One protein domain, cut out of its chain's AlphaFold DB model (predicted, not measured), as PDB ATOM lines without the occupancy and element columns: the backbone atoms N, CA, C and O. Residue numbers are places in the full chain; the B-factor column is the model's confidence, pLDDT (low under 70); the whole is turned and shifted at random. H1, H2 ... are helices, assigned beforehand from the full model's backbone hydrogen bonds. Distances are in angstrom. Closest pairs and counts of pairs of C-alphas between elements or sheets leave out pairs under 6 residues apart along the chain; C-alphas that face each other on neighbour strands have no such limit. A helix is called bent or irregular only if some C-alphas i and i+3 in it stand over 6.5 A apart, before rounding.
ATOM      1  N   GLU A 147      -3.403  44.093  -0.706       92.00
ATOM      2  CA  GLU A 147      -3.408  43.592   0.674       92.00
ATOM      3  C   GLU A 147      -4.058  44.612   1.625       92.00
ATOM      4  O   GLU A 147      -4.986  44.267   2.357       92.00
ATOM      5  N   THR A 148      -3.674  45.889   1.531       94.69
ATOM      6  CA  THR A 148      -4.252  46.977   2.341       94.69
ATOM      7  C   THR A 148      -5.751  47.141   2.083       94.69
ATOM      8  O   THR A 148      -6.533  47.234   3.028       94.69
ATOM      9  N   SER A 149      -6.179  47.128   0.815       94.50
ATOM     10  CA  SER A 149      -7.599  47.225   0.439       94.50
ATOM     11  C   SER A 149      -8.406  46.038   0.965       94.50
ATOM     12  O   SER A 149      -9.525  46.196   1.456       94.50
ATOM     13  N   THR A 150      -7.816  44.844   0.917       94.94
ATOM     14  CA  THR A 150      -8.420  43.617   1.441       94.94
ATOM     15  C   THR A 150      -8.548  43.660   2.961       94.94
ATOM     16  O   THR A 150      -9.576  43.259   3.506       94.94
ATOM     17  N   ASP A 151      -7.546  44.165   3.675       95.00
ATOM     18  CA  ASP A 151      -7.598  44.279   5.133       95.00
ATOM     19  C   ASP A 151      -8.585  45.358   5.595       95.00
ATOM     20  O   ASP A 151      -9.309  45.153   6.576       95.00
ATOM     21  N   VAL A 152      -8.710  46.451   4.839       96.62
ATOM     22  CA  VAL A 152      -9.786  47.439   4.999       96.62
ATOM     23  C   VAL A 152     -11.158  46.778   4.835       96.62
ATOM     24  O   VAL A 152     -12.021  46.930   5.703       96.62
ATOM     25  N   LEU A 153     -11.353  45.982   3.779       96.12
ATOM     26  CA  LEU A 153     -12.599  45.251   3.536       96.12
ATOM     27  C   LEU A 153     -12.926  44.256   4.659       96.12
ATOM     28  O   LEU A 153     -14.059  44.221   5.140       96.12
ATOM     29  N   LYS A 154     -11.940  43.479   5.124       94.31
ATOM     30  CA  LYS A 154     -12.096  42.581   6.282       94.31
ATOM     31  C   LYS A 154     -12.484  43.351   7.538       94.31
ATOM     32  O   LYS A 154     -13.311  42.873   8.304       94.31
ATOM     33  N   GLY A 155     -11.894  44.527   7.758       94.69
ATOM     34  CA  GLY A 155     -12.251  45.419   8.860       94.69
ATOM     35  C   GLY A 155     -13.720  45.832   8.816       94.69
ATOM     36  O   GLY A 155     -14.411  45.709   9.821       94.69
ATOM     37  N   ILE A 156     -14.214  46.217   7.636       94.88
ATOM     38  CA  ILE A 156     -15.624  46.580   7.425       94.88
ATOM     39  C   ILE A 156     -16.556  45.384   7.644       94.88
ATOM     40  O   ILE A 156     -17.635  45.553   8.198       94.88
ATOM     41  N   LEU A 157     -16.169  44.183   7.209       92.69
ATOM     42  CA  LEU A 157     -17.011  42.982   7.296       92.69
ATOM     43  C   LEU A 157     -16.946  42.267   8.651       92.69
ATOM     44  O   LEU A 157     -17.812  41.445   8.951       92.69
ATOM     45  N   ARG A 158     -15.961  42.599   9.489       92.50
ATOM     46  CA  ARG A 158     -15.751  41.997  10.810       92.50
ATOM     47  C   ARG A 158     -17.013  41.942  11.682       92.50
ATOM     48  O   ARG A 158     -17.267  40.854  12.193       92.50
ATOM     49  N   PRO A 159     -17.838  43.006  11.803       89.94
ATOM     50  CA  PRO A 159     -19.021  42.988  12.669       89.94
ATOM     51  C   PRO A 159     -20.052  41.907  12.321       89.94
ATOM     52  O   PRO A 159     -20.830  41.502  13.174       89.94
ATOM     53  N   VAL A 160     -20.073  41.436  11.072       85.44
ATOM     54  CA  VAL A 160     -21.027  40.414  10.605       85.44
ATOM     55  C   VAL A 160     -20.433  39.006  10.647       85.44
ATOM     56  O   VAL A 160     -21.160  38.016  10.673       85.44
ATOM     57  N   VAL A 161     -19.107  38.909  10.610       84.00
ATOM     58  CA  VAL A 161     -18.384  37.643  10.459       84.00
ATOM     59  C   VAL A 161     -17.877  37.111  11.796       84.00
ATOM     60  O   VAL A 161     -17.768  35.900  11.984       84.00
ATOM     61  N   GLU A 162     -17.500  37.994  12.716       80.75
ATOM     62  CA  GLU A 162     -16.829  37.608  13.950       80.75
ATOM     63  C   GLU A 162     -17.828  37.219  15.047       80.75
ATOM     64  O   GLU A 162     -18.806  37.913  15.296       80.75
ATOM     65  N   GLY A 163     -17.573  36.092  15.721       68.25
ATOM     66  CA  GLY A 163     -18.392  35.628  16.849       68.25
ATOM     67  C   GLY A 163     -19.732  34.986  16.473       68.25
ATOM     68  O   GLY A 163     -20.489  34.623  17.372       68.25
ATOM     69  N   VAL A 164     -20.012  34.805  15.178       71.00
ATOM     70  CA  VAL A 164     -21.238  34.168  14.677       71.00
ATOM     71  C   VAL A 164     -20.920  32.752  14.184       71.00
ATOM     72  O   VAL A 164     -20.042  32.572  13.341       71.00
ATOM     73  N   GLU A 165     -21.615  31.739  14.717       65.88
ATOM     74  CA  GLU A 165     -21.422  30.333  14.314       65.88
ATOM     75  C   GLU A 165     -21.924  30.059  12.889       65.88
ATOM     76  O   GLU A 165     -21.273  29.346  12.129       65.88
ATOM     77  N   GLU A 166     -23.054  30.661  12.509       74.38
ATOM     78  CA  GLU A 166     -23.648  30.527  11.182       74.38
ATOM     79  C   GLU A 166     -23.934  31.902  10.587       74.38
ATOM     80  O   GLU A 166     -24.758  32.671  11.087       74.38
ATOM     81  N   ILE A 167     -23.238  32.223   9.500       73.31
ATOM     82  CA  ILE A 167     -23.368  33.538   8.894       73.31
ATOM     83  C   ILE A 167     -24.564  33.546   7.950       73.31
ATOM     84  O   ILE A 167     -24.589  32.849   6.935       73.31
ATOM     85  N   SER A 168     -25.554  34.368   8.290       71.12
ATOM     86  CA  SER A 168     -26.729  34.577   7.450       71.12
ATOM     87  C   SER A 168     -26.412  35.509   6.280       71.12
ATOM     88  O   SER A 168     -25.863  36.601   6.449       71.12
ATOM     89  N   TRP A 169     -26.781  35.073   5.074       74.38
ATOM     90  CA  TRP A 169     -26.601  35.843   3.846       74.38
ATOM     91  C   TRP A 169     -27.955  36.171   3.201       74.38
ATOM     92  O   TRP A 169     -28.743  35.255   2.954       74.38
ATOM     93  N   PRO A 170     -28.247  37.445   2.873       71.56
ATOM     94  CA  PRO A 170     -27.464  38.649   3.186       71.56
ATOM     95  C   PRO A 170     -27.439  38.955   4.696       71.56
ATOM     96  O   PRO A 170     -28.312  38.459   5.407       71.56
ATOM     97  N   PRO A 171     -26.515  39.813   5.178       75.81
ATOM     98  CA  PRO A 171     -26.525  40.279   6.564       75.81
ATOM     99  C   PRO A 171     -27.867  40.948   6.883       75.81
ATOM    100  O   PRO A 171     -28.257  41.892   6.188       75.81
ATOM    101  N   ARG A 172     -28.586  40.440   7.893       79.56
ATOM    102  CA  ARG A 172     -29.911  40.956   8.296       79.56
ATOM    103  C   ARG A 172     -29.929  41.625   9.663       79.56
ATOM    104  O   ARG A 172     -30.866  42.369   9.929       79.56
ATOM    105  N   ASP A 173     -28.931  41.358  10.504       83.75
ATOM    106  CA  ASP A 173     -28.869  41.930  11.845       83.75
ATOM    107  C   ASP A 173     -28.680  43.458  11.776       83.75
ATOM    108  O   ASP A 173     -27.650  43.920  11.270       83.75
ATOM    109  N   PRO A 174     -29.657  44.259  12.245       85.50
ATOM    110  CA  PRO A 174     -29.574  45.713  12.178       85.50
ATOM    111  C   PRO A 174     -28.382  46.279  12.951       85.50
ATOM    112  O   PRO A 174     -27.806  47.275  12.519       85.50
ATOM    113  N   GLU A 175     -27.998  45.650  14.065       87.69
ATOM    114  CA  GLU A 175     -26.886  46.123  14.890       87.69
ATOM    115  C   GLU A 175     -25.546  45.913  14.176       87.69
ATOM    116  O   GLU A 175     -24.785  46.868  14.010       87.69
ATOM    117  N   ALA A 176     -25.295  44.716  13.636       87.81
ATOM    118  CA  ALA A 176     -24.110  44.465  12.819       87.81
ATOM    119  C   ALA A 176     -24.046  45.375  11.576       87.81
ATOM    120  O   ALA A 176     -22.974  45.877  11.238       87.81
ATOM    121  N   ILE A 177     -25.179  45.652  10.914       90.00
ATOM    122  CA  ILE A 177     -25.227  46.580   9.768       90.00
ATOM    123  C   ILE A 177     -24.876  48.014  10.191       90.00
ATOM    124  O   ILE A 177     -24.099  48.667   9.495       90.00
ATOM    125  N   ASN A 178     -25.397  48.501  11.322       90.56
ATOM    126  CA  ASN A 178     -25.041  49.821  11.853       90.56
ATOM    127  C   ASN A 178     -23.544  49.905  12.191       90.56
ATOM    128  O   ASN A 178     -22.898  50.922  11.936       90.56
ATOM    129  N   GLN A 179     -22.965  48.829  12.727       91.88
ATOM    130  CA  GLN A 179     -21.528  48.756  13.000       91.88
ATOM    131  C   GLN A 179     -20.704  48.775  11.706       91.88
ATOM    132  O   GLN A 179     -19.749  49.544  11.618       91.88
ATOM    133  N   MET A 180     -21.106  48.033  10.667       93.69
ATOM    134  CA  MET A 180     -20.479  48.134   9.339       93.69
ATOM    135  C   MET A 180     -20.551  49.557   8.771       93.69
ATOM    136  O   MET A 180     -19.590  50.041   8.172       93.69
ATOM    137  N   GLU A 181     -21.690  50.235   8.933       92.50
ATOM    138  CA  GLU A 181     -21.874  51.613   8.474       92.50
ATOM    139  C   GLU A 181     -20.905  52.572   9.185       92.50
ATOM    140  O   GLU A 181     -20.246  53.390   8.535       92.50
ATOM    141  N   ASN A 182     -20.751  52.426  10.502       93.25
ATOM    142  CA  ASN A 182     -19.791  53.198  11.291       93.25
ATOM    143  C   ASN A 182     -18.343  52.955  10.840       93.25
ATOM    144  O   ASN A 182     -17.589  53.916  10.677       93.25
ATOM    145  N   GLU A 183     -17.973  51.700  10.574       95.75
ATOM    146  CA  GLU A 183     -16.658  51.318  10.043       95.75
ATOM    147  C   GLU A 183     -16.380  51.966   8.672       95.75
ATOM    148  O   GLU A 183     -15.273  52.450   8.427       95.75
ATOM    149  N   ILE A 184     -17.380  52.045   7.784       94.19
ATOM    150  CA  ILE A 184     -17.271  52.749   6.491       94.19
ATOM    151  C   ILE A 184     -17.075  54.254   6.704       94.19
ATOM    152  O   ILE A 184     -16.176  54.857   6.119       94.19
ATOM    153  N   ILE A 185     -17.882  54.881   7.564       92.06
ATOM    154  CA  ILE A 185     -17.783  56.322   7.842       92.06
ATOM    155  C   ILE A 185     -16.423  56.676   8.450       92.06
ATOM    156  O   ILE A 185     -15.863  57.726   8.128       92.06
ATOM    157  N   GLN A 186     -15.907  55.837   9.347       94.88
ATOM    158  CA  GLN A 186     -14.602  56.042   9.959       94.88
ATOM    159  C   GLN A 186     -13.484  55.951   8.918       94.88
ATOM    160  O   GLN A 186     -12.690  56.881   8.800       94.88
ATOM    161  N   ARG A 187     -13.463  54.891   8.108       94.94
ATOM    162  CA  ARG A 187     -12.415  54.694   7.095       94.94
ATOM    163  C   ARG A 187     -12.437  55.723   5.976       94.94
ATOM    164  O   ARG A 187     -11.380  56.094   5.474       94.94
ATOM    165  N   GLU A 188     -13.610  56.248   5.630       92.38
ATOM    166  CA  GLU A 188     -13.705  57.399   4.727       92.38
ATOM    167  C   GLU A 188     -12.978  58.619   5.309       92.38
ATOM    168  O   GLU A 188     -12.230  59.286   4.598       92.38
ATOM    169  N   LYS A 189     -13.166  58.918   6.605       90.75
ATOM    170  CA  LYS A 189     -12.485  60.048   7.266       90.75
ATOM    171  C   LYS A 189     -10.970  59.857   7.309       90.75
ATOM    172  O   LYS A 189     -10.239  60.839   7.247       90.75
ATOM    173  N   GLU A 190     -10.520  58.613   7.419       92.44
ATOM    174  CA  GLU A 190      -9.106  58.231   7.394       92.44
ATOM    175  C   GLU A 190      -8.525  58.189   5.966       92.44
ATOM    176  O   GLU A 190      -7.319  58.015   5.804       92.44
ATOM    177  N   GLY A 191      -9.352  58.375   4.928       90.81
ATOM    178  CA  GLY A 191      -8.925  58.362   3.525       90.81
ATOM    179  C   GLY A 191      -8.615  56.969   2.974       90.81
ATOM    180  O   GLY A 191      -7.931  56.857   1.962       90.81
ATOM    181  N   GLN A 192      -9.098  55.909   3.625       91.88
ATOM    182  CA  GLN A 192      -8.814  54.514   3.260       91.88
ATOM    183  C   GLN A 192      -9.774  53.943   2.206       91.88
ATOM    184  O   GLN A 192      -9.539  52.852   1.695       91.88
ATOM    185  N   LEU A 193     -10.868  54.646   1.891       92.06
ATOM    186  CA  LEU A 193     -11.856  54.225   0.888       92.06
ATOM    187  C   LEU A 193     -11.581  54.896  -0.462       92.06
ATOM    188  O   LEU A 193     -12.402  55.651  -0.989       92.06
ATOM    189  N   ASP A 194     -10.386  54.651  -0.985       89.94
ATOM    190  CA  ASP A 194      -9.941  55.187  -2.265       89.94
ATOM    191  C   ASP A 194     -10.454  54.358  -3.463       89.94
ATOM    192  O   ASP A 194     -11.212  53.392  -3.334       89.94
ATOM    193  N   GLU A 195     -10.055  54.760  -4.671       88.69
ATOM    194  CA  GLU A 195     -10.397  54.037  -5.901       88.69
ATOM    195  C   GLU A 195      -9.841  52.603  -5.912       88.69
ATOM    196  O   GLU A 195     -10.476  51.701  -6.467       88.69
ATOM    197  N   GLY A 196      -8.691  52.374  -5.266       89.44
ATOM    198  CA  GLY A 196      -8.092  51.050  -5.114       89.44
ATOM    199  C   GLY A 196      -8.998  50.117  -4.317       89.44
ATOM    200  O   GLY A 196      -9.322  49.027  -4.791       89.44
ATOM    201  N   PHE A 197      -9.505  50.587  -3.175       94.56
ATOM    202  CA  PHE A 197     -10.472  49.847  -2.368       94.56
ATOM    203  C   PHE A 197     -11.740  49.493  -3.157       94.56
ATOM    204  O   PHE A 197     -12.155  48.332  -3.183       94.56
ATOM    205  N   LEU A 198     -12.359  50.464  -3.835       93.44
ATOM    206  CA  LEU A 198     -13.586  50.215  -4.606       93.44
ATOM    207  C   LEU A 198     -13.361  49.234  -5.762       93.44
ATOM    208  O   LEU A 198     -14.233  48.403  -6.047       93.44
ATOM    209  N   SER A 199     -12.201  49.319  -6.412       91.94
ATOM    210  CA  SER A 199     -11.802  48.402  -7.481       91.94
ATOM    211  C   SER A 199     -11.640  46.978  -6.955       91.94
ATOM    212  O   SER A 199     -12.148  46.046  -7.577       91.94
ATOM    213  N   GLU A 200     -11.027  46.814  -5.782       94.81
ATOM    214  CA  GLU A 200     -10.856  45.516  -5.125       94.81
ATOM    215  C   GLU A 200     -12.207  44.887  -4.749       94.81
ATOM    216  O   GLU A 200     -12.503  43.760  -5.148       94.81
ATOM    217  N   VAL A 201     -13.097  45.633  -4.079       94.56
ATOM    218  CA  VAL A 201     -14.448  45.144  -3.725       94.56
ATOM    219  C   VAL A 201     -15.236  44.741  -4.973       94.56
ATOM    220  O   VAL A 201     -15.922  43.715  -4.987       94.56
ATOM    221  N   SER A 202     -15.131  45.528  -6.045       92.31
ATOM    222  CA  SER A 202     -15.799  45.243  -7.318       92.31
ATOM    223  C   SER A 202     -15.225  44.003  -8.009       92.31
ATOM    224  O   SER A 202     -15.985  43.202  -8.561       92.31
ATOM    225  N   ALA A 203     -13.903  43.817  -7.960       92.31
ATOM    226  CA  ALA A 203     -13.225  42.648  -8.506       92.31
ATOM    227  C   ALA A 203     -13.639  41.368  -7.767       92.31
ATOM    228  O   ALA A 203     -14.079  40.413  -8.415       92.31
ATOM    229  N   GLN A 204     -13.608  41.382  -6.431       93.19
ATOM    230  CA  GLN A 204     -14.061  40.261  -5.602       93.19
ATOM    231  C   GLN A 204     -15.545  39.956  -5.826       93.19
ATOM    232  O   GLN A 204     -15.933  38.791  -5.908       93.19
ATOM    233  N   LEU A 205     -16.388  40.980  -6.003       93.00
ATOM    234  CA  LEU A 205     -17.810  40.784  -6.285       93.00
ATOM    235  C   LEU A 205     -18.037  40.102  -7.637       93.00
ATOM    236  O   LEU A 205     -18.921  39.254  -7.753       93.00
ATOM    237  N   ARG A 206     -17.268  40.465  -8.670       92.25
ATOM    238  CA  ARG A 206     -17.344  39.790  -9.973       92.25
ATOM    239  C   ARG A 206     -16.942  38.322  -9.843       92.25
ATOM    240  O   ARG A 206     -17.694  37.465 -10.295       92.25
ATOM    241  N   GLN A 207     -15.831  38.039  -9.164       89.88
ATOM    242  CA  GLN A 207     -15.369  36.668  -8.942       89.88
ATOM    243  C   GLN A 207     -16.400  35.839  -8.158       89.88
ATOM    244  O   GLN A 207     -16.740  34.734  -8.569       89.88
ATOM    245  N   ALA A 208     -16.973  36.394  -7.087       89.44
ATOM    246  CA  ALA A 208     -17.988  35.721  -6.274       89.44
ATOM    247  C   ALA A 208     -19.313  35.470  -7.019       89.44
ATOM    248  O   ALA A 208     -20.080  34.601  -6.626       89.44
ATOM    249  N   LYS A 209     -19.614  36.234  -8.077       86.19
ATOM    250  CA  LYS A 209     -20.785  35.990  -8.937       86.19
ATOM    251  C   LYS A 209     -20.541  34.900  -9.974       86.19
ATOM    252  O   LYS A 209     -21.484  34.215 -10.363       86.19
ATOM    253  N   GLU A 210     -19.312  34.793 -10.465       87.06
ATOM    254  CA  GLU A 210     -18.906  33.734 -11.393       87.06
ATOM    255  C   GLU A 210     -18.806  32.385 -10.666       87.06
ATOM    256  O   GLU A 210     -19.190  31.349 -11.215       87.06
ATOM    257  N   ASP A 211     -18.375  32.413  -9.405       79.94
ATOM    258  CA  ASP A 211     -18.343  31.265  -8.507       79.94
ATOM    259  C   ASP A 211     -19.746  30.942  -7.953       79.94
ATOM    260  O   ASP A 211     -20.244  31.569  -7.014       79.94
ATOM    261  N   LYS A 212     -20.403  29.927  -8.532       73.19
ATOM    262  CA  LYS A 212     -21.745  29.479  -8.111       73.19
ATOM    263  C   LYS A 212     -21.797  28.983  -6.662       73.19
ATOM    264  O   LYS A 212     -22.894  28.860  -6.119       73.19
ATOM    265  N   GLU A 213     -20.653  28.693  -6.048       73.81
ATOM    266  CA  GLU A 213     -20.571  28.147  -4.694       73.81
ATOM    267  C   GLU A 213     -20.534  29.236  -3.613       73.81
ATOM    268  O   GLU A 213     -20.709  28.931  -2.433       73.81
ATOM    269  N   LYS A 214     -20.375  30.518  -3.984       79.12
ATOM    270  CA  LYS A 214     -20.201  31.627  -3.022       79.12
ATOM    271  C   LYS A 214     -21.242  32.756  -3.138       79.12
ATOM    272  O   LYS A 214     -20.877  33.933  -3.036       79.12
ATOM    273  N   PRO A 215     -22.557  32.461  -3.240       78.88
ATOM    274  CA  PRO A 215     -23.582  33.504  -3.333       78.88
ATOM    275  C   PRO A 215     -23.631  34.403  -2.085       78.88
ATOM    276  O   PRO A 215     -23.977  35.581  -2.182       78.88
ATOM    277  N   GLY A 216     -23.237  33.879  -0.917       85.62
ATOM    278  CA  GLY A 216     -23.180  34.644   0.329       85.62
ATOM    279  C   GLY A 216     -22.139  35.765   0.318       85.62
ATOM    280  O   GLY A 216     -22.439  36.894   0.709       85.62
ATOM    281  N   LEU A 217     -20.947  35.493  -0.223       87.00
ATOM    282  CA  LEU A 217     -19.893  36.499  -0.384       87.00
ATOM    283  C   LEU A 217     -20.320  37.596  -1.364       87.00
ATOM    284  O   LEU A 217     -20.141  38.779  -1.082       87.00
ATOM    285  N   ALA A 218     -20.972  37.234  -2.472       88.94
ATOM    286  CA  ALA A 218     -21.517  38.224  -3.395       88.94
ATOM    287  C   ALA A 218     -22.535  39.154  -2.702       88.94
ATOM    288  O   ALA A 218     -22.488  40.371  -2.898       88.94
ATOM    289  N   ALA A 219     -23.407  38.610  -1.846       88.88
ATOM    290  CA  ALA A 219     -24.374  39.393  -1.078       88.88
ATOM    291  C   ALA A 219     -23.706  40.337  -0.056       88.88
ATOM    292  O   ALA A 219     -24.145  41.479   0.095       88.88
ATOM    293  N   MET A 220     -22.617  39.914   0.603       89.62
ATOM    294  CA  MET A 220     -21.816  40.793   1.474       89.62
ATOM    295  C   MET A 220     -21.232  41.978   0.730       89.62
ATOM    296  O   MET A 220     -21.390  43.121   1.151       89.62
ATOM    297  N   LEU A 221     -20.535  41.697  -0.368       92.38
ATOM    298  CA  LEU A 221     -19.820  42.718  -1.123       92.38
ATOM    299  C   LEU A 221     -20.816  43.710  -1.735       92.38
ATOM    300  O   LEU A 221     -20.587  44.917  -1.710       92.38
ATOM    301  N   GLN A 222     -21.983  43.226  -2.178       92.12
ATOM    302  CA  GLN A 222     -23.106  44.091  -2.547       92.12
ATOM    303  C   GLN A 222     -23.557  44.980  -1.390       92.12
ATOM    304  O   GLN A 222     -23.771  46.173  -1.602       92.12
ATOM    305  N   LYS A 223     -23.687  44.439  -0.174       91.44
ATOM    306  CA  LYS A 223     -24.094  45.219   0.997       91.44
ATOM    307  C   LYS A 223     -23.067  46.297   1.354       91.44
ATOM    308  O   LYS A 223     -23.468  47.426   1.624       91.44
ATOM    309  N   VAL A 224     -21.770  45.994   1.282       92.75
ATOM    310  CA  VAL A 224     -20.686  46.976   1.486       92.75
ATOM    311  C   VAL A 224     -20.804  48.127   0.486       92.75
ATOM    312  O   VAL A 224     -20.828  49.288   0.891       92.75
ATOM    313  N   LEU A 225     -20.965  47.825  -0.807       92.12
ATOM    314  CA  LEU A 225     -21.127  48.852  -1.843       92.12
ATOM    315  C   LEU A 225     -22.412  49.677  -1.658       92.12
ATOM    316  O   LEU A 225     -22.405  50.887  -1.878       92.12
ATOM    317  N   GLN A 226     -23.507  49.048  -1.225       90.62
ATOM    318  CA  GLN A 226     -24.758  49.746  -0.914       90.62
ATOM    319  C   GLN A 226     -24.592  50.721   0.255       90.62
ATOM    320  O   GLN A 226     -25.042  51.860   0.156       90.62
ATOM    321  N   LEU A 227     -23.938  50.299   1.342       89.81
ATOM    322  CA  LEU A 227     -23.667  51.164   2.493       89.81
ATOM    323  C   LEU A 227     -22.727  52.311   2.114       89.81
ATOM    324  O   LEU A 227     -22.987  53.456   2.477       89.81
ATOM    325  N   TYR A 228     -21.690  52.039   1.321       89.56
ATOM    326  CA  TYR A 228     -20.815  53.080   0.783       89.56
ATOM    327  C   TYR A 228     -21.602  54.119  -0.032       89.56
ATOM    328  O   TYR A 228     -21.489  55.321   0.209       89.56
ATOM    329  N   ALA A 229     -22.467  53.677  -0.951       87.06
ATOM    330  CA  ALA A 229     -23.309  54.578  -1.736       87.06
ATOM    331  C   ALA A 229     -24.271  55.393  -0.852       87.06
ATOM    332  O   ALA A 229     -24.381  56.612  -0.998       87.06
ATOM    333  N   ALA A 230     -24.927  54.743   0.108       84.25
ATOM    334  CA  ALA A 230     -25.871  55.392   1.011       84.25
ATOM    335  C   ALA A 230     -25.209  56.428   1.935       84.25
ATOM    336  O   ALA A 230     -25.851  57.415   2.289       84.25
ATOM    337  N   THR A 231     -23.940  56.247   2.308       82.25
ATOM    338  CA  THR A 231     -23.250  57.098   3.298       82.25
ATOM    339  C   THR A 231     -22.307  58.132   2.696       82.25
ATOM    340  O   THR A 231     -22.204  59.245   3.220       82.25
ATOM    341  N   ILE A 232     -21.574  57.768   1.642       78.44
ATOM    342  CA  ILE A 232     -20.513  58.591   1.056       78.44
ATOM    343  C   ILE A 232     -21.027  59.310  -0.184       78.44
ATOM    344  O   ILE A 232     -20.847  60.525  -0.303       78.44
ATOM    345  N   LEU A 233     -21.724  58.602  -1.081       69.50
ATOM    346  CA  LEU A 233     -22.284  59.244  -2.272       69.50
ATOM    347  C   LEU A 233     -23.423  60.193  -1.902       69.50
ATOM    348  O   LEU A 233     -23.422  61.307  -2.409       69.50
ATOM    349  N   SER A 234     -24.281  59.852  -0.935       66.62
ATOM    350  CA  SER A 234     -25.348  60.753  -0.457       66.62
ATOM    351  C   SER A 234     -24.853  62.118   0.046       66.62
ATOM    352  O   SER A 234     -25.608  63.089   0.030       66.62
ATOM    353  N   LYS A 235     -23.584  62.227   0.469       65.50
ATOM    354  CA  LYS A 235     -22.948  63.493   0.880       65.50
ATOM    355  C   LYS A 235     -22.388  64.293  -0.297       65.50
ATOM    356  O   LYS A 235     -22.240  65.509  -0.184       65.50
ATOM    357  N   ARG A 236     -22.034  63.619  -1.396       59.53
ATOM    358  CA  ARG A 236     -21.363  64.194  -2.577       59.53
ATOM    359  C   ARG A 236     -22.318  64.461  -3.743       59.53
ATOM    360  O   ARG A 236     -22.053  65.350  -4.547       59.53
ATOM    361  N   SER A 237     -23.421  63.727  -3.841       50.97
ATOM    362  CA  SER A 237     -24.387  63.811  -4.934       50.97
ATOM    363  C   SER A 237     -25.481  64.827  -4.628       50.97
ATOM    364  O   SER A 237     -26.580  64.437  -4.269       50.97
TER     365      SER A 237
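What this domain is: This is residues 147 to 237 of the 270 residues of an uncharacterized protein of Eutrema salsugineum (UniProt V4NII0). Two helical hairpins, H1 with H2 and H3 with H4, pack on each other with their helices crossed, H1 on H3 at 63 degrees and H2 on H4 at 54 degrees. Within each hairpin the two helices run opposite ways at a shallow tilt, and the long link of residues 162 to 173 joins H1 to H2. The printed part has 91 residues with four named helices, H1, H2, H3 and H4 in that order, and no named strand; the class is all helix. It is compact, with a radius of gyration of the C-alphas of 12.7 A and spans of 35 by 28 by 25 A.

Where its parts are: H1 covers residues 147 to 161, 18.9 A from first to last C-alpha, and begins with C-alpha 147 at (-3.408, 43.592, 0.674). It is irregular: C-alphas 156 and 159 are 7.2 A apart. H2 covers residues 174 to 189, 22.8 A long, with C-alpha 174 at (-29.574, 45.713, 12.178). H3 covers residues 195 to 210, 22.7 A long. H4, the longest helix, covers residues 215 to 236, 30.8 A, and ends with C-alpha 236 at (-21.363, 64.194, -2.577). H4 has a kink of 29 degrees near residue 230; it is neither bent nor irregular, but only just: C-alphas 230 and 233 are 6.2 A apart.

How they stand to each other: H1 and H2 form a hairpin and touch, closest at the C-alphas of Pro 159 and Ala 176, 5.3 A apart, at a shallow tilt of 25 degrees, opposite ways. H1 touches H3 with residues 149 to 153 alone, at a steep tilt of 63 degrees, the same way; the closest C-alphas, of Ser 149 and Phe 197, are 4.8 A apart. H1 and H4 only just touch, with 3 pairs of C-alphas within 8 A, the closest those of Ile 156 and Val 224 at 7.8 A; their lines are about perpendicular, at 77 degrees. H4 touches H2 with residues 224 to 232 alone, at a steep tilt of 54 degrees, the same way; the closest C-alphas, of Glu 181 and Leu 227, are 6.3 A apart. H3 and H4 form the second hairpin, at a shallow tilt of 31 degrees, opposite ways; H4 touches H3 with residues 215 to 225 alone, and the closest C-alphas, of Ala 208 and Ala 218, are 5.2 A apart. H2 and H3 are apart. Every O i to N i+4 pair is within hydrogen-bond range in H2 and H3, against 9 of 11 in H1 and 16 of 18 in H4.

The domain as a whole: The two C-alphas farthest apart, of Glu 165 and Ser 237, are 38.7 A apart. The printed part has no cut. The link from H1 to H2 is long, with 12 residues; those from H2 to H3 and from H3 to H4 are tight. The mean pLDDT of the printed part is 86.5, and the model's confidence is under 70 at residues 163, 165 and 233 to 237.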